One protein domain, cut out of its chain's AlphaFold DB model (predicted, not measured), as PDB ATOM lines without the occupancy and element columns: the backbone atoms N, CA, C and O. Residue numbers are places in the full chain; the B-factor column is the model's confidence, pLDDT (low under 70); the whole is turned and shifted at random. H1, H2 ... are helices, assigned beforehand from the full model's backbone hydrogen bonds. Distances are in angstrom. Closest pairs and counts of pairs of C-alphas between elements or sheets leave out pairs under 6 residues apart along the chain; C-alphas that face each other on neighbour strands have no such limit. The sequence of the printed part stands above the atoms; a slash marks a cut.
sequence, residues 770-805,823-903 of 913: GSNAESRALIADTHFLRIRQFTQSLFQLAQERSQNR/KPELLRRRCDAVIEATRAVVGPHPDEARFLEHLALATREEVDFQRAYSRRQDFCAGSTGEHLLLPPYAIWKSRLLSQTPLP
ATOM      1  N   GLY A 770      38.071  19.313  34.891       32.97
ATOM      2  CA  GLY A 770      38.380  17.891  34.686       32.97
ATOM      3  C   GLY A 770      39.582  17.671  33.761       32.97
ATOM      4  O   GLY A 770      40.133  16.578  33.709       32.97
ATOM      5  N   SER A 771      40.038  18.720  33.068       36.66
ATOM      6  CA  SER A 771      41.179  18.656  32.153       36.66
ATOM      7  C   SER A 771      42.541  18.883  32.828       36.66
ATOM      8  O   SER A 771      42.683  19.555  33.866       36.66
ATOM      9  N   ASN A 772      43.575  18.340  32.185       44.53
ATOM     10  CA  ASN A 772      44.968  18.473  32.596       44.53
ATOM     11  C   ASN A 772      45.419  19.946  32.620       44.53
ATOM     12  O   ASN A 772      44.834  20.822  31.978       44.53
ATOM     13  N   ALA A 773      46.489  20.236  33.368       43.16
ATOM     14  CA  ALA A 773      46.986  21.605  33.553       43.16
ATOM     15  C   ALA A 773      47.331  22.323  32.228       43.16
ATOM     16  O   ALA A 773      47.242  23.545  32.147       43.16
ATOM     17  N   GLU A 774      47.674  21.568  31.184       41.56
ATOM     18  CA  GLU A 774      48.007  22.063  29.843       41.56
ATOM     19  C   GLU A 774      46.761  22.523  29.063       41.56
ATOM     20  O   GLU A 774      46.785  23.567  28.413       41.56
ATOM     21  N   SER A 775      45.627  21.829  29.205       42.31
ATOM     22  CA  SER A 775      44.332  22.259  28.654       42.31
ATOM     23  C   SER A 775      43.832  23.539  29.332       42.31
ATOM     24  O   SER A 775      43.369  24.464  28.664       42.31
ATOM     25  N   ARG A 776      44.017  23.644  30.657       50.22
ATOM     26  CA  ARG A 776      43.774  24.889  31.404       50.22
ATOM     27  C   ARG A 776      44.713  26.021  30.977       50.22
ATOM     28  O   ARG A 776      44.266  27.160  30.911       50.22
ATOM     29  N   ALA A 777      45.964  25.727  30.612       42.72
ATOM     30  CA  ALA A 777      46.875  26.719  30.039       42.72
ATOM     31  C   ALA A 777      46.424  27.201  28.645       42.72
ATOM     32  O   ALA A 777      46.433  28.401  28.400       42.72
ATOM     33  N   LEU A 778      45.935  26.316  27.765       46.66
ATOM     34  CA  LEU A 778      45.372  26.700  26.456       46.66
ATOM     35  C   LEU A 778      44.110  27.573  26.575       46.66
ATOM     36  O   LEU A 778      43.909  28.515  25.800       46.66
ATOM     37  N   ILE A 779      43.258  27.295  27.561       50.91
ATOM     38  CA  ILE A 779      42.083  28.128  27.850       50.91
ATOM     39  C   ILE A 779      42.503  29.460  28.476       50.91
ATOM     40  O   ILE A 779      41.983  30.499  28.077       50.91
ATOM     41  N   ALA A 780      43.512  29.468  29.351       50.50
ATOM     42  CA  ALA A 780      44.124  30.702  29.826       50.50
ATOM     43  C   ALA A 780      44.721  31.526  28.670       50.50
ATOM     44  O   ALA A 780      44.459  32.718  28.605       50.50
ATOM     45  N   ASP A 781      45.431  30.925  27.711       51.62
ATOM     46  CA  ASP A 781      46.004  31.630  26.554       51.62
ATOM     47  C   ASP A 781      44.929  32.207  25.621       51.62
ATOM     48  O   ASP A 781      45.007  33.372  25.219       51.62
ATOM     49  N   THR A 782      43.879  31.443  25.300       57.38
ATOM     50  CA  THR A 782      42.764  31.966  24.487       57.38
ATOM     51  C   THR A 782      41.962  33.042  25.226       57.38
ATOM     52  O   THR A 782      41.504  34.000  24.594       57.38
ATOM     53  N   HIS A 783      41.858  32.957  26.556       61.00
ATOM     54  CA  HIS A 783      41.325  34.018  27.411       61.00
ATOM     55  C   HIS A 783      42.239  35.254  27.419       61.00
ATOM     56  O   HIS A 783      41.764  36.348  27.128       61.00
ATOM     57  N   PHE A 784      43.556  35.101  27.606       58.88
ATOM     58  CA  PHE A 784      44.553  36.181  27.553       58.88
ATOM     59  C   PHE A 784      44.583  36.894  26.190       58.88
ATOM     60  O   PHE A 784      44.780  38.112  26.134       58.88
ATOM     61  N   LEU A 785      44.323  36.188  25.085       62.22
ATOM     62  CA  LEU A 785      44.154  36.801  23.765       62.22
ATOM     63  C   LEU A 785      42.872  37.647  23.670       62.22
ATOM     64  O   LEU A 785      42.932  38.767  23.158       62.22
ATOM     65  N   ARG A 786      41.734  37.169  24.196       63.56
ATOM     66  CA  ARG A 786      40.467  37.935  24.242       63.56
ATOM     67  C   ARG A 786      40.563  39.145  25.178       63.56
ATOM     68  O   ARG A 786      40.169  40.242  24.791       63.56
ATOM     69  N   ILE A 787      41.166  38.957  26.353       67.44
ATOM     70  CA  ILE A 787      41.629  39.999  27.283       67.44
ATOM     71  C   ILE A 787      42.383  41.089  26.518       67.44
ATOM     72  O   ILE A 787      41.986  42.249  26.546       67.44
ATOM     73  N   ARG A 788      43.437  40.717  25.782       71.81
ATOM     74  CA  ARG A 788      44.327  41.669  25.110       71.81
ATOM     75  C   ARG A 788      43.609  42.443  24.008       71.81
ATOM     76  O   ARG A 788      43.835  43.644  23.874       71.81
ATOM     77  N   GLN A 789      42.730  41.779  23.256       73.19
ATOM     78  CA  GLN A 789      41.860  42.429  22.273       73.19
ATOM     79  C   GLN A 789      40.915  43.438  22.944       73.19
ATOM     80  O   GLN A 789      40.782  44.559  22.460       73.19
ATOM     81  N   PHE A 790      40.317  43.088  24.087       76.75
ATOM     82  CA  PHE A 790      39.454  43.995  24.844       76.75
ATOM     83  C   PHE A 790      40.219  45.214  25.391       76.75
ATOM     84  O   PHE A 790      39.747  46.337  25.223       76.75
ATOM     85  N   THR A 791      41.432  45.039  25.937       72.88
ATOM     86  CA  THR A 791      42.291  46.169  26.344       72.88
ATOM     87  C   THR A 791      42.612  47.089  25.170       72.88
ATOM     88  O   THR A 791      42.571  48.309  25.312       72.88
ATOM     89  N   GLN A 792      42.914  46.520  23.998       74.56
ATOM     90  CA  GLN A 792      43.209  47.293  22.792       74.56
ATOM     91  C   GLN A 792      41.990  48.096  22.320       74.56
ATOM     92  O   GLN A 792      42.144  49.274  22.009       74.56
ATOM     93  N   SER A 793      40.781  47.523  22.360       74.81
ATOM     94  CA  SER A 793      39.546  48.263  22.071       74.81
ATOM     95  C   SER A 793      39.257  49.372  23.093       74.81
ATOM     96  O   SER A 793      38.848  50.459  22.697       74.81
ATOM     97  N   LEU A 794      39.498  49.148  24.393       76.94
ATOM     98  CA  LEU A 794      39.366  50.205  25.408       76.94
ATOM     99  C   LEU A 794      40.376  51.342  25.188       76.94
ATOM    100  O   LEU A 794      40.010  52.509  25.300       76.94
ATOM    101  N   PHE A 795      41.624  51.019  24.834       78.12
ATOM    102  CA  PHE A 795      42.652  52.018  24.536       78.12
ATOM    103  C   PHE A 795      42.308  52.840  23.284       78.12
ATOM    104  O   PHE A 795      42.397  54.065  23.320       78.12
ATOM    105  N   GLN A 796      41.840  52.188  22.213       77.44
ATOM    106  CA  GLN A 796      41.355  52.858  21.000       77.44
ATOM    107  C   GLN A 796      40.202  53.822  21.316       77.44
ATOM    108  O   GLN A 796      40.293  55.002  20.993       77.44
ATOM    109  N   LEU A 797      39.181  53.372  22.057       79.06
ATOM    110  CA  LEU A 797      38.065  54.226  22.487       79.06
ATOM    111  C   LEU A 797      38.511  55.397  23.383       79.06
ATOM    112  O   LEU A 797      37.926  56.478  23.315       79.06
ATOM    113  N   ALA A 798      39.534  55.215  24.224       78.31
ATOM    114  CA  ALA A 798      40.096  56.293  25.041       78.31
ATOM    115  C   ALA A 798      40.865  57.332  24.197       78.31
ATOM    116  O   ALA A 798      40.750  58.530  24.467       78.31
ATOM    117  N   GLN A 799      41.593  56.883  23.168       80.69
ATOM    118  CA  GLN A 799      42.352  57.720  22.232       80.69
ATOM    119  C   GLN A 799      41.434  58.488  21.266       80.69
ATOM    120  O   GLN A 799      41.580  59.698  21.104       80.69
ATOM    121  N   GLU A 800      40.406  57.838  20.714       79.88
ATOM    122  CA  GLU A 800      39.337  58.511  19.961       79.88
ATOM    123  C   GLU A 800      38.688  59.619  20.813       79.88
ATOM    124  O   GLU A 800      38.385  60.706  20.321       79.88
ATOM    125  N   ARG A 801      38.510  59.387  22.122       79.50
ATOM    126  CA  ARG A 801      37.945  60.363  23.071       79.50
ATOM    127  C   ARG A 801      38.924  61.450  23.546       79.50
ATOM    128  O   ARG A 801      38.459  62.404  24.178       79.50
ATOM    129  N   SER A 802      40.237  61.362  23.309       78.38
ATOM    130  CA  SER A 802      41.134  62.531  23.438       78.38
ATOM    131  C   SER A 802      41.103  63.362  22.158       78.38
ATOM    132  O   SER A 802      40.731  64.530  22.225       78.38
ATOM    133  N   GLN A 803      41.303  62.726  21.001       79.69
ATOM    134  CA  GLN A 803      41.362  63.396  19.697       79.69
ATOM    135  C   GLN A 803      40.088  64.203  19.385       79.69
ATOM    136  O   GLN A 803      40.172  65.373  19.012       79.69
ATOM    137  N   ASN A 804      38.900  63.636  19.643       77.56
ATOM    138  CA  ASN A 804      37.606  64.329  19.498       77.56
ATOM    139  C   ASN A 804      37.368  65.471  20.520       77.56
ATOM    140  O   ASN A 804      36.327  66.124  20.480       77.56
ATOM    141  N   ARG A 805      38.283  65.696  21.473       72.25
ATOM    142  CA  ARG A 805      38.235  66.793  22.460       72.25
ATOM    143  C   ARG A 805      39.275  67.876  22.170       72.25
ATOM    144  O   ARG A 805      39.006  69.043  22.431       72.25
ATOM    145  N   LYS A 823      27.492  51.853  25.052       81.00
ATOM    146  CA  LYS A 823      26.974  52.410  26.307       81.00
ATOM    147  C   LYS A 823      27.979  52.103  27.425       81.00
ATOM    148  O   LYS A 823      28.445  50.964  27.482       81.00
ATOM    149  N   PRO A 824      28.294  53.045  28.328       83.50
ATOM    150  CA  PRO A 824      29.281  52.799  29.381       83.50
ATOM    151  C   PRO A 824      28.899  51.586  30.244       83.50
ATOM    152  O   PRO A 824      29.757  50.793  30.609       83.50
ATOM    153  N   GLU A 825      27.601  51.350  30.449       86.19
ATOM    154  CA  GLU A 825      27.029  50.125  31.030       86.19
ATOM    155  C   GLU A 825      27.448  48.825  30.317       86.19
ATOM    156  O   GLU A 825      27.674  47.807  30.965       86.19
ATOM    157  N   LEU A 826      27.532  48.834  28.985       83.75
ATOM    158  CA  LEU A 826      27.907  47.678  28.169       83.75
ATOM    159  C   LEU A 826      29.424  47.451  28.209       83.75
ATOM    160  O   LEU A 826      29.856  46.307  28.322       83.75
ATOM    161  N   LEU A 827      30.226  48.523  28.210       86.50
ATOM    162  CA  LEU A 827      31.671  48.434  28.450       86.50
ATOM    163  C   LEU A 827      31.974  47.918  29.867       86.50
ATOM    164  O   LEU A 827      32.810  47.029  30.013       86.50
ATOM    165  N   ARG A 828      31.238  48.390  30.886       92.69
ATOM    166  CA  ARG A 828      31.276  47.875  32.268       92.69
ATOM    167  C   ARG A 828      30.965  46.382  32.317       92.69
ATOM    168  O   ARG A 828      31.818  45.618  32.743       92.69
ATOM    169  N   ARG A 829      29.811  45.941  31.795       90.25
ATOM    170  CA  ARG A 829      29.426  44.512  31.766       90.25
ATOM    171  C   ARG A 829      30.454  43.629  31.050       90.25
ATOM    172  O   ARG A 829      30.707  42.517  31.496       90.25
ATOM    173  N   ARG A 830      31.062  44.112  29.958       85.56
ATOM    174  CA  ARG A 830      32.127  43.387  29.237       85.56
ATOM    175  C   ARG A 830      33.430  43.323  30.036       85.56
ATOM    176  O   ARG A 830      34.057  42.272  30.056       85.56
ATOM    177  N   CYS A 831      33.813  44.409  30.708       89.44
ATOM    178  CA  CYS A 831      34.971  44.434  31.604       89.44
ATOM    179  C   CYS A 831      34.772  43.487  32.792       89.44
ATOM    180  O   CYS A 831      35.664  42.710  33.121       89.44
ATOM    181  N   ASP A 832      33.572  43.486  33.367       90.50
ATOM    182  CA  ASP A 832      33.223  42.669  34.525       90.50
ATOM    183  C   ASP A 832      33.219  41.177  34.186       90.50
ATOM    184  O   ASP A 832      33.868  40.411  34.891       90.50
ATOM    185  N   ALA A 833      32.636  40.778  33.049       83.50
ATOM    186  CA  ALA A 833      32.724  39.401  32.554       83.50
ATOM    187  C   ALA A 833      34.175  38.964  32.256       83.50
ATOM    188  O   ALA A 833      34.547  37.818  32.504       83.50
ATOM    189  N   VAL A 834      35.029  39.869  31.755       83.31
ATOM    190  CA  VAL A 834      36.465  39.589  31.554       83.31
ATOM    191  C   VAL A 834      37.191  39.420  32.892       83.31
ATOM    192  O   VAL A 834      38.006  38.507  33.026       83.31
ATOM    193  N   ILE A 835      36.895  40.248  33.895       86.25
ATOM    194  CA  ILE A 835      37.461  40.155  35.250       86.25
ATOM    195  C   ILE A 835      37.004  38.867  35.947       86.25
ATOM    196  O   ILE A 835      37.829  38.160  36.521       86.25
ATOM    197  N   GLU A 836      35.721  38.525  35.854       86.50
ATOM    198  CA  GLU A 836      35.124  37.318  36.428       86.50
ATOM    199  C   GLU A 836      35.731  36.045  35.824       86.50
ATOM    200  O   GLU A 836      36.271  35.220  36.560       86.50
ATOM    201  N   ALA A 837      35.804  35.951  34.491       78.00
ATOM    202  CA  ALA A 837      36.500  34.858  33.811       78.00
ATOM    203  C   ALA A 837      38.008  34.810  34.145       78.00
ATOM    204  O   ALA A 837      38.591  33.733  34.250       78.00
ATOM    205  N   THR A 838      38.658  35.960  34.376       77.44
ATOM    206  CA  THR A 838      40.066  35.993  34.825       77.44
ATOM    207  C   THR A 838      40.219  35.403  36.223       77.44
ATOM    208  O   THR A 838      41.129  34.607  36.443       77.44
ATOM    209  N   ARG A 839      39.305  35.720  37.149       84.12
ATOM    210  CA  ARG A 839      39.292  35.133  38.496       84.12
ATOM    211  C   ARG A 839      38.991  33.638  38.475       84.12
ATOM    212  O   ARG A 839      39.629  32.907  39.222       84.12
ATOM    213  N   ALA A 840      38.081  33.184  37.613       76.75
ATOM    214  CA  ALA A 840      37.766  31.764  37.461       76.75
ATOM    215  C   ALA A 840      38.977  30.936  36.984       76.75
ATOM    216  O   ALA A 840      39.170  29.810  37.437       76.75
ATOM    217  N   VAL A 841      39.818  31.497  36.105       72.75
ATOM    218  CA  VAL A 841      40.977  30.793  35.521       72.75
ATOM    219  C   VAL A 841      42.273  30.970  36.330       72.75
ATOM    220  O   VAL A 841      43.084  30.047  36.386       72.75
ATOM    221  N   VAL A 842      42.500  32.141  36.940       75.69
ATOM    222  CA  VAL A 842      43.805  32.544  37.519       75.69
ATOM    223  C   VAL A 842      43.710  32.952  39.001       75.69
ATOM    224  O   VAL A 842      44.732  33.119  39.664       75.69
ATOM    225  N   GLY A 843      42.503  33.117  39.546       84.19
ATOM    226  CA  GLY A 843      42.291  33.799  40.826       84.19
ATOM    227  C   GLY A 843      42.495  35.323  40.726       84.19
ATOM    228  O   GLY A 843      42.572  35.870  39.622       84.19
ATOM    229  N   PRO A 844      42.554  36.041  41.863       82.69
ATOM    230  CA  PRO A 844      42.724  37.493  41.877       82.69
ATOM    231  C   PRO A 844      44.048  37.936  41.229       82.69
ATOM    232  O   PRO A 844      45.125  37.619  41.732       82.69
ATOM    233  N   HIS A 845      43.983  38.688  40.126       83.31
ATOM    234  CA  HIS A 845      45.164  39.047  39.320       83.31
ATOM    235  C   HIS A 845      45.381  40.573  39.274       83.31
ATOM    236  O   HIS A 845      44.408  41.314  39.123       83.31
ATOM    237  N   PRO A 846      46.627  41.095  39.334       80.50
ATOM    238  CA  PRO A 846      46.882  42.545  39.339       80.50
ATOM    239  C   PRO A 846      46.389  43.269  38.077       80.50
ATOM    240  O   PRO A 846      46.110  44.467  38.121       80.50
ATOM    241  N   ASP A 847      46.246  42.556  36.956       83.56
ATOM    242  CA  ASP A 847      45.688  43.134  35.730       83.56
ATOM    243  C   ASP A 847      44.195  43.493  35.858       83.56
ATOM    244  O   ASP A 847      43.729  44.334  35.097       83.56
ATOM    245  N   GLU A 848      43.455  42.971  36.850       89.50
ATOM    246  CA  GLU A 848      42.085  43.427  37.154       89.50
ATOM    247  C   GLU A 848      42.018  44.942  37.376       89.50
ATOM    248  O   GLU A 848      41.156  45.621  36.815       89.50
ATOM    249  N   ALA A 849      42.959  45.485  38.156       89.81
ATOM    250  CA  ALA A 849      43.056  46.921  38.381       89.81
ATOM    251  C   ALA A 849      43.369  47.665  37.072       89.81
ATOM    252  O   ALA A 849      42.799  48.722  36.827       89.81
ATOM    253  N   ARG A 850      44.193  47.081  36.187       89.00
ATOM    254  CA  ARG A 850      44.525  47.665  34.876       89.00
ATOM    255  C   ARG A 850      43.343  47.664  33.903       89.00
ATOM    256  O   ARG A 850      43.165  48.640  33.180       89.00
ATOM    257  N   PHE A 851      42.504  46.624  33.878       89.50
ATOM    258  CA  PHE A 851      41.278  46.635  33.063       89.50
ATOM    259  C   PHE A 851      40.316  47.729  33.519       89.50
ATOM    260  O   PHE A 851      39.739  48.421  32.682       89.50
ATOM    261  N   LEU A 852      40.195  47.934  34.832       94.38
ATOM    262  CA  LEU A 852      39.391  49.015  35.394       94.38
ATOM    263  C   LEU A 852      40.029  50.396  35.148       94.38
ATOM    264  O   LEU A 852      39.304  51.333  34.832       94.38
ATOM    265  N   GLU A 853      41.360  50.530  35.191       94.25
ATOM    266  CA  GLU A 853      42.088  51.750  34.790       94.25
ATOM    267  C   GLU A 853      41.822  52.108  33.315       94.25
ATOM    268  O   GLU A 853      41.473  53.249  33.005       94.25
ATOM    269  N   HIS A 854      41.898  51.134  32.400       90.44
ATOM    270  CA  HIS A 854      41.569  51.337  30.986       90.44
ATOM    271  C   HIS A 854      40.074  51.604  30.749       90.44
ATOM    272  O   HIS A 854      39.734  52.438  29.910       90.44
ATOM    273  N   LEU A 855      39.178  50.952  31.499       93.31
ATOM    274  CA  LEU A 855      37.742  51.234  31.460       93.31
ATOM    275  C   LEU A 855      37.461  52.674  31.905       93.31
ATOM    276  O   LEU A 855      36.738  53.380  31.210       93.31
ATOM    277  N   ALA A 856      38.069  53.129  33.002       95.19
ATOM    278  CA  ALA A 856      37.907  54.484  33.522       95.19
ATOM    279  C   ALA A 856      38.457  55.554  32.567       95.19
ATOM    280  O   ALA A 856      37.833  56.599  32.385       95.19
ATOM    281  N   LEU A 857      39.578  55.286  31.888       92.69
ATOM    282  CA  LEU A 857      40.088  56.151  30.817       92.69
ATOM    283  C   LEU A 857      39.150  56.208  29.602       92.69
ATOM    284  O   LEU A 857      38.987  57.279  29.011       92.69
ATOM    285  N   ALA A 858      38.514  55.088  29.246       89.12
ATOM    286  CA  ALA A 858      37.562  55.015  28.142       89.12
ATOM    287  C   ALA A 858      36.222  55.694  28.478       89.12
ATOM    288  O   ALA A 858      35.777  56.563  27.728       89.12
ATOM    289  N   THR A 859      35.569  55.355  29.597       91.50
ATOM    290  CA  THR A 859      34.278  55.951  29.999       91.50
ATOM    291  C   THR A 859      34.429  57.411  30.421       91.50
ATOM    292  O   THR A 859      33.581  58.230  30.066       91.50
ATOM    293  N   ARG A 860      35.530  57.737  31.113       91.00
ATOM    294  CA  ARG A 860      35.797  58.985  31.851       91.00
ATOM    295  C   ARG A 860      34.813  59.267  32.995       91.00
ATOM    296  O   ARG A 860      34.729  60.399  33.467       91.00
ATOM    297  N   GLU A 861      34.104  58.248  33.474       94.44
ATOM    298  CA  GLU A 861      33.145  58.371  34.575       94.44
ATOM    299  C   GLU A 861      33.803  58.151  35.944       94.44
ATOM    300  O   GLU A 861      34.576  57.216  36.148       94.44
ATOM    301  N   GLU A 862      33.452  59.003  36.911       95.12
ATOM    302  CA  GLU A 862      34.014  59.010  38.271       95.12
ATOM    303  C   GLU A 862      33.918  57.647  38.974       95.12
ATOM    304  O   GLU A 862      34.863  57.217  39.630       95.12
ATOM    305  N   VAL A 863      32.799  56.944  38.777       95.81
ATOM    306  CA  VAL A 863      32.527  55.627  39.372       95.81
ATOM    307  C   VAL A 863      33.555  54.580  38.929       95.81
ATOM    308  O   VAL A 863      33.980  53.765  39.744       95.81
ATOM    309  N   ASP A 864      34.006  54.615  37.670       96.06
ATOM    310  CA  ASP A 864      34.993  53.647  37.173       96.06
ATOM    311  C   ASP A 864      36.399  53.966  37.693       96.06
ATOM    312  O   ASP A 864      37.136  53.046  38.042       96.06
ATOM    313  N   PHE A 865      36.761  55.251  37.824       96.62
ATOM    314  CA  PHE A 865      38.023  55.654  38.460       96.62
ATOM    315  C   PHE A 865      38.078  55.219  39.930       96.62
ATOM    316  O   PHE A 865      39.088  54.665  40.362       96.62
ATOM    317  N   GLN A 866      36.997  55.425  40.688       96.69
ATOM    318  CA  GLN A 866      36.905  54.976  42.080       96.69
ATOM    319  C   GLN A 866      36.992  53.446  42.169       96.69
ATOM    320  O   GLN A 866      37.802  52.926  42.932       96.69
ATOM    321  N   ARG A 867      36.247  52.720  41.326       95.62
ATOM    322  CA  ARG A 867      36.268  51.249  41.259       95.62
ATOM    323  C   ARG A 867      37.656  50.691  40.932       95.62
ATOM    324  O   ARG A 867      38.094  49.735  41.567       95.62
ATOM    325  N   ALA A 868      38.353  51.295  39.971       95.44
ATOM    326  CA  ALA A 868      39.723  50.942  39.606       95.44
ATOM    327  C   ALA A 868      40.710  51.183  40.757       95.44
ATOM    328  O   ALA A 868      41.517  50.308  41.075       95.44
ATOM    329  N   TYR A 869      40.611  52.338  41.422       95.81
ATOM    330  CA  TYR A 869      41.454  52.681  42.564       95.81
ATOM    331  C   TYR A 869      41.216  51.750  43.759       95.81
ATOM    332  O   TYR A 869      42.179  51.206  44.292       95.81
ATOM    333  N   SER A 870      39.959  51.483  44.131       94.31
ATOM    334  CA  SER A 870      39.631  50.523  45.194       94.31
ATOM    335  C   SER A 870      40.151  49.123  44.868       94.31
ATOM    336  O   SER A 870      40.807  48.517  45.707       94.31
ATOM    337  N   ARG A 871      39.992  48.636  43.627       92.69
ATOM    338  CA  ARG A 871      40.537  47.321  43.240       92.69
ATOM    339  C   ARG A 871      42.066  47.263  43.317       92.69
ATOM    340  O   ARG A 871      42.638  46.222  43.632       92.69
ATOM    341  N   ARG A 872      42.736  48.389  43.060       90.88
ATOM    342  CA  ARG A 872      44.182  48.537  43.246       90.88
ATOM    343  C   ARG A 872      44.570  48.559  44.732       90.88
ATOM    344  O   ARG A 872      45.594  47.979  45.082       90.88
ATOM    345  N   GLN A 873      43.748  49.157  45.600       91.06
ATOM    346  CA  GLN A 873      43.910  49.091  47.057       91.06
ATOM    347  C   GLN A 873      43.734  47.663  47.589       91.06
ATOM    348  O   GLN A 873      44.606  47.219  48.331       91.06
ATOM    349  N   ASP A 874      42.701  46.923  47.159       88.81
ATOM    350  CA  ASP A 874      42.495  45.509  47.522       88.81
ATOM    351  C   ASP A 874      43.766  44.683  47.263       88.81
ATOM    352  O   ASP A 874      44.221  43.919  48.112       88.81
ATOM    353  N   PHE A 875      44.356  44.852  46.073       84.19
ATOM    354  CA  PHE A 875      45.522  44.084  45.650       84.19
ATOM    355  C   PHE A 875      46.782  44.440  46.456       84.19
ATOM    356  O   PHE A 875      47.485  43.545  46.920       84.19
ATOM    357  N   CYS A 876      47.052  45.733  46.672       83.38
ATOM    358  CA  CYS A 876      48.196  46.175  47.480       83.38
ATOM    359  C   CYS A 876      48.026  45.904  48.986       83.38
ATOM    360  O   CYS A 876      49.024  45.831  49.696       83.38
ATOM    361  N   ALA A 877      46.798  45.737  49.486       81.12
ATOM    362  CA  ALA A 877      46.546  45.295  50.857       81.12
ATOM    363  C   ALA A 877      46.784  43.782  51.040       81.12
ATOM    364  O   ALA A 877      47.142  43.348  52.133       81.12
ATOM    365  N   GLY A 878      46.609  42.983  49.980       71.25
ATOM    366  CA  GLY A 878      46.850  41.536  49.993       71.25
ATOM    367  C   GLY A 878      48.323  41.122  49.874       71.25
ATOM    368  O   GLY A 878      48.673  40.008  50.261       71.25
ATOM    369  N   SER A 879      49.205  41.989  49.362       67.19
ATOM    370  CA  SER A 879      50.650  41.727  49.310       67.19
ATOM    371  C   SER A 879      51.296  41.939  50.683       67.19
ATOM    372  O   SER A 879      51.530  43.069  51.103       67.19
ATOM    373  N   THR A 880      51.580  40.840  51.383       54.22
ATOM    374  CA  THR A 880      52.094  40.819  52.761       54.22
ATOM    375  C   THR A 880      53.417  41.567  52.950       54.22
ATOM    376  O   THR A 880      54.392  41.279  52.256       54.22
ATOM    377  N   GLY A 881      53.490  42.414  53.981       55.78
ATOM    378  CA  GLY A 881      54.742  42.919  54.563       55.78
ATOM    379  C   GLY A 881      55.000  44.405  54.321       55.78
ATOM    380  O   GLY A 881      55.150  45.156  55.280       55.78
ATOM    381  N   GLU A 882      55.013  44.845  53.063       56.41
ATOM    382  CA  GLU A 882      55.303  46.240  52.720       56.41
ATOM    383  C   GLU A 882      54.029  47.013  52.368       56.41
ATOM    384  O   GLU A 882      53.383  46.763  51.349       56.41
ATOM    385  N   HIS A 883      53.698  48.022  53.180       58.28
ATOM    386  CA  HIS A 883      52.691  49.021  52.831       58.28
ATOM    387  C   HIS A 883      53.202  49.911  51.687       58.28
ATOM    388  O   HIS A 883      53.643  51.041  51.904       58.28
ATOM    389  N   LEU A 884      53.108  49.413  50.452       65.62
ATOM    390  CA  LEU A 884      53.254  50.209  49.237       65.62
ATOM    391  C   LEU A 884      52.182  51.305  49.236       65.62
ATOM    392  O   LEU A 884      51.041  51.083  48.831       65.62
ATOM    393  N   LEU A 885      52.562  52.489  49.729       79.12
ATOM    394  CA  LEU A 885      51.697  53.656  49.870       79.12
ATOM    395  C   LEU A 885      51.173  54.089  48.497       79.12
ATOM    396  O   LEU A 885      51.817  54.843  47.761       79.12
ATOM    397  N   LEU A 886      49.981  53.599  48.150       86.56
ATOM    398  CA  LEU A 886      49.284  54.005  46.940       86.56
ATOM    399  C   LEU A 886      49.078  55.527  46.972       86.56
ATOM    400  O   LEU A 886      48.588  56.054  47.974       86.56
ATOM    401  N   PRO A 887      49.456  56.250  45.900       91.00
ATOM    402  CA  PRO A 887      49.322  57.697  45.873       91.00
ATOM    403  C   PRO A 887      47.841  58.071  46.030       91.00
ATOM    404  O   PRO A 887      47.014  57.456  45.354       91.00
ATOM    405  N   PRO A 888      47.495  59.070  46.869       94.31
ATOM    406  CA  PRO A 888      46.111  59.445  47.143       94.31
ATOM    407  C   PRO A 888      45.271  59.579  45.873       94.31
ATOM    408  O   PRO A 888      45.752  60.121  44.878       94.31
ATOM    409  N   TYR A 889      44.012  59.135  45.924       94.88
ATOM    410  CA  TYR A 889      43.116  58.996  44.769       94.88
ATOM    411  C   TYR A 889      43.179  60.153  43.752       94.88
ATOM    412  O   TYR A 889      43.307  59.907  42.556       94.88
ATOM    413  N   ALA A 890      43.177  61.411  44.206       95.75
ATOM    414  CA  ALA A 890      43.282  62.580  43.329       95.75
ATOM    415  C   ALA A 890      44.607  62.646  42.531       95.75
ATOM    416  O   ALA A 890      44.598  62.994  41.351       95.75
ATOM    417  N   ILE A 891      45.733  62.277  43.153       95.88
ATOM    418  CA  ILE A 891      47.075  62.221  42.544       95.88
ATOM    419  C   ILE A 891      47.208  60.987  41.644       95.88
ATOM    420  O   ILE A 891      47.811  61.062  40.576       95.88
ATOM    421  N   TRP A 892      46.640  59.845  42.043       95.62
ATOM    422  CA  TRP A 892      46.570  58.661  41.182       95.62
ATOM    423  C   TRP A 892      45.751  58.945  39.914       95.62
ATOM    424  O   TRP A 892      46.222  58.686  38.808       95.62
ATOM    425  N   LYS A 893      44.570  59.559  40.058       96.56
ATOM    426  CA  LYS A 893      43.660  59.872  38.952       96.56
ATOM    427  C   LYS A 893      44.250  60.906  37.995       96.56
ATOM    428  O   LYS A 893      44.132  60.736  36.784       96.56
ATOM    429  N   SER A 894      44.893  61.961  38.507       94.94
ATOM    430  CA  SER A 894      45.547  62.958  37.648       94.94
ATOM    431  C   SER A 894      46.705  62.347  36.858       94.94
ATOM    432  O   SER A 894      46.771  62.555  35.649       94.94
ATOM    433  N   ARG A 895      47.537  61.507  37.496       94.38
ATOM    434  CA  ARG A 895      48.603  60.741  36.825       94.38
ATOM    435  C   ARG A 895      48.060  59.796  35.754       94.38
ATOM    436  O   ARG A 895      48.624  59.748  34.666       94.38
ATOM    437  N   LEU A 896      46.977  59.071  36.039       93.19
ATOM    438  CA  LEU A 896      46.353  58.154  35.084       93.19
ATOM    439  C   LEU A 896      45.810  58.910  33.861       93.19
ATOM    440  O   LEU A 896      46.080  58.521  32.729       93.19
ATOM    441  N   LEU A 897      45.124  60.038  34.077       92.69
ATOM    442  CA  LEU A 897      44.648  60.911  32.997       92.69
ATOM    443  C   LEU A 897      45.799  61.490  32.156       92.69
ATOM    444  O   LEU A 897      45.686  61.513  30.932       92.69
ATOM    445  N   SER A 898      46.912  61.901  32.777       89.38
ATOM    446  CA  SER A 898      48.095  62.409  32.062       89.38
ATOM    447  C   SER A 898      48.946  61.326  31.386       89.38
ATOM    448  O   SER A 898      49.831  61.656  30.607       89.38
ATOM    449  N   GLN A 899      48.724  60.043  31.696       82.56
ATOM    450  CA  GLN A 899      49.411  58.916  31.047       82.56
ATOM    451  C   GLN A 899      48.755  58.488  29.730       82.56
ATOM    452  O   GLN A 899      49.394  57.799  28.935       82.56
ATOM    453  N   THR A 900      47.514  58.906  29.462       71.25
ATOM    454  CA  THR A 900      46.960  58.857  28.102       71.25
ATOM    455  C   THR A 900      47.784  59.795  27.213       71.25
ATOM    456  O   THR A 900      47.809  60.991  27.512       71.25
ATOM    457  N   PRO A 901      48.455  59.315  26.148       55.34
ATOM    458  CA  PRO A 901      49.258  60.177  25.291       55.34
ATOM    459  C   PRO A 901      48.342  61.096  24.479       55.34
ATOM    460  O   PRO A 901      47.777  60.700  23.459       55.34
ATOM    461  N   LEU A 902      48.201  62.328  24.961       48.97
ATOM    462  CA  LEU A 902      47.667  63.445  24.193       48.97
ATOM    463  C   LEU A 902      48.618  63.672  22.998       48.97
ATOM    464  O   LEU A 902      49.826  63.795  23.232       48.97
ATOM    465  N   PRO A 903      48.147  63.681  21.735       49.12
ATOM    466  CA  PRO A 903      48.970  64.121  20.612       49.12
ATOM    467  C   PRO A 903      49.402  65.566  20.880       49.12
ATOM    468  O   PRO A 903      48.570  66.464  20.951       49.12
TER     469      PRO A 903
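What this domain is: This is residues 770 to 805 and 823 to 903 of the 913 residues of an uncharacterized protein of Besnoitia besnoiti (UniProt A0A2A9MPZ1). One long helix, H1, lines one side of a small helical body, in which H3 sits in the middle with H2, H4 and H5 packed round it. H1, H2 and H3 form an up-and-down bundle, each running against the one before; H4 folds back on H3 on the side away from H1, and H5 crosses H3 and H4 near one end. The 117 printed residues hold five named helices, H1 to H5 in chain order, and no named strand: all helix. The whole is compact, with a radius of gyration of the C-alphas of 15.5 A and spans of 49 by 38 by 25 A; residues 770 to 775 stick out.

Where its parts are: Find C-alpha 773 at (46.986, 21.605, 33.553); from there H1 runs 47.3 A to C-alpha 805 at (38.235, 66.793, 22.460). H2 is residues 824 to 842, 26.2 A; H3 is 847 to 859, 18.1 A; H4 is 862 to 878, 24.6 A. H5, residues 889 to 899, ends at C-alpha 899, (49.411, 58.916, 31.047).

How they stand to each other: Begin at H1: its residues 791 to 801 touch H3, the hub, the same way at a shallow tilt of 26 degrees, closest at the C-alphas of Ala 798 and Ala 858, 4.2 A. Its residues 776 to 787 touch H2, closest at C-alphas 780 and 841, 6.5 A. H3 forms helical hairpins with H2 at 8 degrees, closest C-alphas 824 and 859, 5.9 A, and with H4 at 12 degrees, closest C-alphas 852 and 868, 4.6 A. H5 touches H4, closest C-alphas 869 and 889, 6.9 A. H1 is apart from H4 and H5. Every O i to N i+4 pair is within hydrogen-bond range in H2 to H5, and 28 of 29 in H1.

The domain as a whole: Look for the cut after 805: residues 806 to 822 are not printed, and C-alphas 805 and 823 are 18.7 A apart. Of the links printed whole, none is long. The pLDDT is under 70 at residues 770 to 787, 879 to 884 and 901 to 903.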